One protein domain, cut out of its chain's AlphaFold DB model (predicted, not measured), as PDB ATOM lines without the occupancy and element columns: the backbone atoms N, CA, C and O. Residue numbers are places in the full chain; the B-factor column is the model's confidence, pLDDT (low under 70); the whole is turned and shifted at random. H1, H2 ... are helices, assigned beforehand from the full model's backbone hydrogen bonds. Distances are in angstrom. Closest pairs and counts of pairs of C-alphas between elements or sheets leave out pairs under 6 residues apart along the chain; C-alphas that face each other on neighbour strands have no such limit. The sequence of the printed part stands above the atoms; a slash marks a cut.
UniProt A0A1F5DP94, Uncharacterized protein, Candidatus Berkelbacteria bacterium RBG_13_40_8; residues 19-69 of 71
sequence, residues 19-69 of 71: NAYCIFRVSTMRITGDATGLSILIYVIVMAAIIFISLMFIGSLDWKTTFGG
ATOM      1  N   ASN A  19     -24.909 -41.264  24.999       81.19
ATOM      2  CA  ASN A  19     -24.998 -42.147  26.152       81.19
ATOM      3  C   ASN A  19     -23.787 -42.087  27.062       81.19
ATOM      4  O   ASN A  19     -23.954 -41.997  28.278       81.19
ATOM      5  N   ALA A  20     -22.582 -42.047  26.498       79.19
ATOM      6  CA  ALA A  20     -21.375 -41.806  27.276       79.19
ATOM      7  C   ALA A  20     -21.467 -40.477  28.053       79.19
ATOM      8  O   ALA A  20     -21.131 -40.429  29.238       79.19
ATOM      9  N   TYR A  21     -21.998 -39.420  27.425       79.38
ATOM     10  CA  TYR A  21     -22.223 -38.128  28.078       79.38
ATOM     11  C   TYR A  21     -23.227 -38.208  29.242       79.38
ATOM     12  O   TYR A  21     -22.949 -37.697  30.329       79.38
ATOM     13  N   CYS A  22     -24.367 -38.879  29.057       73.62
ATOM     14  CA  CYS A  22     -25.357 -39.079  30.121       73.62
ATOM     15  C   CYS A  22     -24.774 -39.852  31.311       73.62
ATOM     16  O   CYS A  22     -24.972 -39.462  32.462       73.62
ATOM     17  N   ILE A  23     -24.001 -40.904  31.037       77.38
ATOM     18  CA  ILE A  23     -23.325 -41.706  32.063       77.38
ATOM     19  C   ILE A  23     -22.343 -40.851  32.856       77.38
ATOM     20  O   ILE A  23     -22.347 -40.891  34.089       77.38
ATOM     21  N   PHE A  24     -21.527 -40.053  32.163       75.56
ATOM     22  CA  PHE A  24     -20.602 -39.120  32.796       75.56
ATOM     23  C   PHE A  24     -21.348 -38.128  33.697       75.56
ATOM     24  O   PHE A  24     -21.005 -37.995  34.870       75.56
ATOM     25  N   ARG A  25     -22.419 -37.501  33.191       76.56
ATOM     26  CA  ARG A  25     -23.220 -36.522  33.943       76.56
ATOM     27  C   ARG A  25     -23.823 -37.114  35.211       76.56
ATOM     28  O   ARG A  25     -23.692 -36.515  36.276       76.56
ATOM     29  N   VAL A  26     -24.426 -38.293  35.129       74.94
ATOM     30  CA  VAL A  26     -24.999 -38.953  36.310       74.94
ATOM     31  C   VAL A  26     -23.909 -39.401  37.282       74.94
ATOM     32  O   VAL A  26     -24.071 -39.252  38.490       74.94
ATOM     33  N   SER A  27     -22.765 -39.874  36.779       70.44
ATOM     34  CA  SER A  27     -21.620 -40.226  37.627       70.44
ATOM     35  C   SER A  27     -21.102 -39.016  38.408       70.44
ATOM     36  O   SER A  27     -20.777 -39.150  39.586       70.44
ATOM     37  N   THR A  28     -21.090 -37.828  37.791       69.88
ATOM     38  CA  THR A  28     -20.707 -36.569  38.452       69.88
ATOM     39  C   THR A  28     -21.760 -36.011  39.412       69.88
ATOM     40  O   THR A  28     -21.401 -35.271  40.320       69.88
ATOM     41  N   MET A  29     -23.041 -36.355  39.251       69.88
ATOM     42  CA  MET A  29     -24.130 -35.901  40.133       69.88
ATOM     43  C   MET A  29     -24.383 -36.834  41.323       69.88
ATOM     44  O   MET A  29     -25.329 -36.601  42.071       69.88
ATOM     45  N   ARG A  30     -23.581 -37.896  41.492       62.91
ATOM     46  CA  ARG A  30     -23.821 -38.942  42.494       62.91
ATOM     47  C   ARG A  30     -24.032 -38.363  43.893       62.91
ATOM     48  O   ARG A  30     -23.094 -37.918  44.549       62.91
ATOM     49  N   ILE A  31     -25.269 -38.477  44.364       59.38
ATOM     50  CA  ILE A  31     -25.628 -38.390  45.775       59.38
ATOM     51  C   ILE A  31     -25.391 -39.789  46.359       59.38
ATOM     52  O   ILE A  31     -25.843 -40.793  45.805       59.38
ATOM     53  N   THR A  32     -24.619 -39.883  47.441       58.47
ATOM     54  CA  THR A  32     -24.306 -41.154  48.113       58.47
ATOM     55  C   THR A  32     -25.588 -41.909  48.479       58.47
ATOM     56  O   THR A  32     -26.384 -41.411  49.267       58.47
ATOM     57  N   GLY A  33     -25.765 -43.112  47.916       63.84
ATOM     58  CA  GLY A  33     -26.912 -43.995  48.172       63.84
ATOM     59  C   GLY A  33     -27.932 -44.118  47.030       63.84
ATOM     60  O   GLY A  33     -28.878 -44.886  47.169       63.84
ATOM     61  N   ASP A  34     -27.751 -43.411  45.911       66.44
ATOM     62  CA  ASP A  34     -28.693 -43.460  44.785       66.44
ATOM     63  C   ASP A  34     -28.467 -44.674  43.850       66.44
ATOM     64  O   ASP A  34     -27.337 -45.050  43.516       66.44
ATOM     65  N   ALA A  35     -29.568 -45.286  43.402       68.50
ATOM     66  CA  ALA A  35     -29.602 -46.445  42.507       68.50
ATOM     67  C   ALA A  35     -29.254 -46.099  41.045       68.50
ATOM     68  O   ALA A  35     -29.103 -47.002  40.217       68.50
ATOM     69  N   THR A  36     -29.064 -44.816  40.723       71.75
ATOM     70  CA  THR A  36     -28.708 -44.311  39.383       71.75
ATOM     71  C   THR A  36     -27.534 -45.055  38.746       71.75
ATOM     72  O   THR A  36     -27.539 -45.299  37.540       71.75
ATOM     73  N   GLY A  37     -26.533 -45.454  39.540       70.44
ATOM     74  CA  GLY A  37     -25.385 -46.217  39.042       70.44
ATOM     75  C   GLY A  37     -25.758 -47.597  38.489       70.44
ATOM     76  O   GLY A  37     -25.228 -48.005  37.456       70.44
ATOM     77  N   LEU A  38     -26.691 -48.295  39.143       74.06
ATOM     78  CA  LEU A  38     -27.180 -49.602  38.701       74.06
ATOM     79  C   LEU A  38     -28.053 -49.463  37.448       74.06
ATOM     80  O   LEU A  38     -27.886 -50.222  36.496       74.06
ATOM     81  N   SER A  39     -28.937 -48.462  37.414       71.56
ATOM     82  CA  SER A  39     -29.793 -48.180  36.253       71.56
ATOM     83  C   SER A  39     -28.975 -47.877  34.996       71.56
ATOM     84  O   SER A  39     -29.300 -48.355  33.912       71.56
ATOM     85  N   ILE A  40     -27.867 -47.146  35.147       76.12
ATOM     86  CA  ILE A  40     -26.920 -46.885  34.059       76.12
ATOM     87  C   ILE A  40     -26.228 -48.153  33.581       76.12
ATOM     88  O   ILE A  40     -26.082 -48.351  32.377       76.12
ATOM     89  N   LEU A  41     -25.797 -49.016  34.499       75.75
ATOM     90  CA  LEU A  41     -25.145 -50.265  34.125       75.75
ATOM     91  C   LEU A  41     -26.091 -51.150  33.301       75.75
ATOM     92  O   LEU A  41     -25.706 -51.637  32.241       75.75
ATOM     93  N   ILE A  42     -27.340 -51.299  33.756       76.62
ATOM     94  CA  ILE A  42     -28.383 -52.039  33.033       76.62
ATOM     95  C   ILE A  42     -28.593 -51.432  31.644       76.62
ATOM     96  O   ILE A  42     -28.621 -52.154  30.648       76.62
ATOM     97  N   TYR A  43     -28.671 -50.104  31.563       77.19
ATOM     98  CA  TYR A  43     -28.815 -49.392  30.301       77.19
ATOM     99  C   TYR A  43     -27.661 -49.670  29.320       77.19
ATOM    100  O   TYR A  43     -27.904 -49.997  28.158       77.19
ATOM    101  N   VAL A  44     -26.408 -49.609  29.783       78.62
ATOM    102  CA  VAL A  44     -25.223 -49.904  28.958       78.62
ATOM    103  C   VAL A  44     -25.256 -51.335  28.429       78.62
ATOM    104  O   VAL A  44     -24.978 -51.553  27.251       78.62
ATOM    105  N   ILE A  45     -25.623 -52.303  29.273       79.94
ATOM    106  CA  ILE A  45     -25.706 -53.718  28.888       79.94
ATOM    107  C   ILE A  45     -26.760 -53.923  27.794       79.94
ATOM    108  O   ILE A  45     -26.477 -54.558  26.778       79.94
ATOM    109  N   VAL A  46     -27.956 -53.354  27.971       80.44
ATOM    110  CA  VAL A  46     -29.037 -53.446  26.977       80.44
ATOM    111  C   VAL A  46     -28.602 -52.820  25.652       80.44
ATOM    112  O   VAL A  46     -28.786 -53.426  24.596       80.44
ATOM    113  N   MET A  47     -27.957 -51.652  25.690       79.31
ATOM    114  CA  MET A  47     -27.481 -51.000  24.472       79.31
ATOM    115  C   MET A  47     -26.383 -51.782  23.760       79.31
ATOM    116  O   MET A  47     -26.422 -51.891  22.535       79.31
ATOM    117  N   ALA A  48     -25.446 -52.375  24.500       79.75
ATOM    118  CA  ALA A  48     -24.424 -53.236  23.920       79.75
ATOM    119  C   ALA A  48     -25.047 -54.436  23.185       79.75
ATOM    120  O   ALA A  48     -24.629 -54.753  22.072       79.75
ATOM    121  N   ALA A  49     -26.090 -55.052  23.755       80.38
ATOM    122  CA  ALA A  49     -26.803 -56.159  23.121       80.38
ATOM    123  C   ALA A  49     -27.490 -55.737  21.810       80.38
ATOM    124  O   ALA A  49     -27.360 -56.426  20.798       80.38
ATOM    125  N   ILE A  50     -28.168 -54.583  21.791       81.69
ATOM    126  CA  ILE A  50     -28.833 -54.060  20.584       81.69
ATOM    127  C   ILE A  50     -27.811 -53.763  19.479       81.69
ATOM    128  O   ILE A  50     -28.026 -54.134  18.320       81.69
ATOM    129  N   ILE A  51     -26.688 -53.124  19.826       82.50
ATOM    130  CA  ILE A  51     -25.600 -52.834  18.880       82.50
ATOM    131  C   ILE A  51     -25.043 -54.139  18.307       82.50
ATOM    132  O   ILE A  51     -24.898 -54.266  17.094       82.50
ATOM    133  N   PHE A  52     -24.773 -55.121  19.166       84.06
ATOM    134  CA  PHE A  52     -24.229 -56.410  18.757       84.06
ATOM    135  C   PHE A  52     -25.154 -57.148  17.781       84.06
ATOM    136  O   PHE A  52     -24.713 -57.562  16.711       84.06
ATOM    137  N   ILE A  53     -26.449 -57.241  18.101       81.44
ATOM    138  CA  ILE A  53     -27.457 -57.851  17.221       81.44
ATOM    139  C   ILE A  53     -27.496 -57.126  15.873       81.44
ATOM    140  O   ILE A  53     -27.494 -57.760  14.819       81.44
ATOM    141  N   SER A  54     -27.476 -55.795  15.894       79.94
ATOM    142  CA  SER A  54     -27.506 -54.989  14.673       79.94
ATOM    143  C   SER A  54     -26.272 -55.228  13.798       79.94
ATOM    144  O   SER A  54     -26.399 -55.374  12.583       79.94
ATOM    145  N   LEU A  55     -25.086 -55.345  14.401       80.75
ATOM    146  CA  LEU A  55     -23.853 -55.689  13.690       80.75
ATOM    147  C   LEU A  55     -23.888 -57.107  13.111       80.75
ATOM    148  O   LEU A  55     -23.398 -57.301  12.002       80.75
ATOM    149  N   MET A  56     -24.492 -58.080  13.801       81.69
ATOM    150  CA  MET A  56     -24.679 -59.431  13.257       81.69
ATOM    151  C   MET A  56     -25.564 -59.424  12.009       81.69
ATOM    152  O   MET A  56     -25.204 -60.031  11.002       81.69
ATOM    153  N   PHE A  57     -26.688 -58.700  12.043       80.19
ATOM    154  CA  PHE A  57     -27.556 -58.555  10.873       80.19
ATOM    155  C   PHE A  57     -26.826 -57.882   9.711       80.19
ATOM    156  O   PHE A  57     -26.872 -58.384   8.591       80.19
ATOM    157  N   ILE A  58     -26.095 -56.799   9.977       78.62
ATOM    158  CA  ILE A  58     -25.276 -56.107   8.975       78.62
ATOM    159  C   ILE A  58     -24.214 -57.054   8.395       78.62
ATOM    160  O   ILE A  58     -24.070 -57.151   7.180       78.62
ATOM    161  N   GLY A  59     -23.505 -57.807   9.239       75.25
ATOM    162  CA  GLY A  59     -22.489 -58.773   8.818       75.25
ATOM    163  C   GLY A  59     -23.038 -59.936   7.986       75.25
ATOM    164  O   GLY A  59     -22.313 -60.474   7.155       75.25
ATOM    165  N   SER A  60     -24.314 -60.292   8.168       77.88
ATOM    166  CA  SER A  60     -24.998 -61.343   7.400       77.88
ATOM    167  C   SER A  60     -25.462 -60.909   6.003       77.88
ATOM    168  O   SER A  60     -25.877 -61.753   5.210       77.88
ATOM    169  N   LEU A  61     -25.409 -59.608   5.688       77.94
ATOM    170  CA  LEU A  61     -25.775 -59.100   4.367       77.94
ATOM    171  C   LEU A  61     -24.704 -59.460   3.334       77.94
ATOM    172  O   LEU A  61     -23.505 -59.383   3.599       77.94
ATOM    173  N   ASP A  62     -25.138 -59.813   2.124       75.94
ATOM    174  CA  ASP A  62     -24.229 -60.162   1.035       75.94
ATOM    175  C   ASP A  62     -23.655 -58.888   0.384       75.94
ATOM    176  O   ASP A  62     -24.243 -58.231  -0.485       75.94
ATOM    177  N   TRP A  63     -22.489 -58.475   0.881       72.75
ATOM    178  CA  TRP A  63     -21.811 -57.251   0.450       72.75
ATOM    179  C   TRP A  63     -21.319 -57.328  -0.994       72.75
ATOM    180  O   TRP A  63     -21.210 -56.299  -1.661       72.75
ATOM    181  N   LYS A  64     -21.059 -58.536  -1.505       66.50
ATOM    182  CA  LYS A  64     -20.508 -58.747  -2.848       66.50
ATOM    183  C   LYS A  64     -21.487 -58.317  -3.940       66.50
ATOM    184  O   LYS A  64     -21.103 -57.607  -4.861       66.50
ATOM    185  N   THR A  65     -22.757 -58.681  -3.801       64.19
ATOM    186  CA  THR A  65     -23.853 -58.270  -4.695       64.19
ATOM    187  C   THR A  65     -24.191 -56.788  -4.545       64.19
ATOM    188  O   THR A  65     -24.564 -56.141  -5.518       64.19
ATOM    189  N   THR A  66     -24.013 -56.225  -3.347       64.50
ATOM    190  CA  THR A  66     -24.316 -54.813  -3.060       64.50
ATOM    191  C   THR A  66     -23.247 -53.851  -3.603       64.50
ATOM    192  O   THR A  66     -23.590 -52.772  -4.083       64.50
ATOM    193  N   PHE A  67     -21.962 -54.228  -3.559       63.84
ATOM    194  CA  PHE A  67     -20.848 -53.427  -4.092       63.84
ATOM    195  C   PHE A  67     -20.477 -53.770  -5.543       63.84
ATOM    196  O   PHE A  67     -19.941 -52.916  -6.241       63.84
ATOM    197  N   GLY A  68     -20.796 -54.975  -6.025       58.50
ATOM    198  CA  GLY A  68     -20.558 -55.391  -7.415       58.50
ATOM    199  C   GLY A  68     -21.440 -54.695  -8.459       58.50
ATOM    200  O   GLY A  68     -21.208 -54.870  -9.643       58.50
ATOM    201  N   GLY A  69     -22.442 -53.913  -8.043       55.03
ATOM    202  CA  GLY A  69     -23.191 -53.011  -8.931       55.03
ATOM    203  C   GLY A  69     -22.632 -51.583  -8.993       55.03
ATOM    204  O   GLY A  69     -23.217 -50.737  -9.662       55.03
TER     205      GLY A  69
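AT A GLANCE: This is residues 19 to 69 of the 71 residues of an uncharacterized protein of Candidatus Berkelbacteria bacterium RBG_13_40_8 (UniProt A0A1F5DP94). One long helix, H2, makes most of the length of a thin rod; the shorter H1 folds back beside its first part as a lopsided helical hairpin, and residues 48 to 69, of which 48 to 59 belong to H2 and 63 to 67 to the small H3, stick out free of H1. The printed part has 51 residues with three named helices, H1, H2 and H3 in that order, and no named strand; the class is all helix. It is extended, with a radius of gyration of the C-alphas of 17.9 A and spans of 57 by 16 by 6 A.

HOW THE PARTS SIT: H2, residues 36 to 59, touches H1, residues 19 to 28, with its residues 36 to 40 alone. The closest C-alphas are those of Ile 23 and Ile 40, 6.6 A apart. The two form a hairpin, running opposite ways at a shallow tilt of 13 degrees. H3, residues 63 to 67, is apart from both. In H1, H2 and H3 every O i to N i+4 pair is within hydrogen-bond range.

IN THESE COORDINATES: H2 measures 34.4 A, from C-alpha 36 at (-28.708, -44.311, 39.383) to C-alpha 59 at (-22.489, -58.773, 8.818). H1 measures 14.2 A and begins at C-alpha 19, (-24.998, -42.147, 26.152). H3 measures 6.0 A.

THE WHOLE: The C-alphas farthest apart, those of Thr 32 and Gly 69, are 58.3 A apart. The printed part has no cut; the link H1 to H2 is short and H2 to H3 tight. Residues 28 to 35 and 64 to 69 have pLDDT under 70.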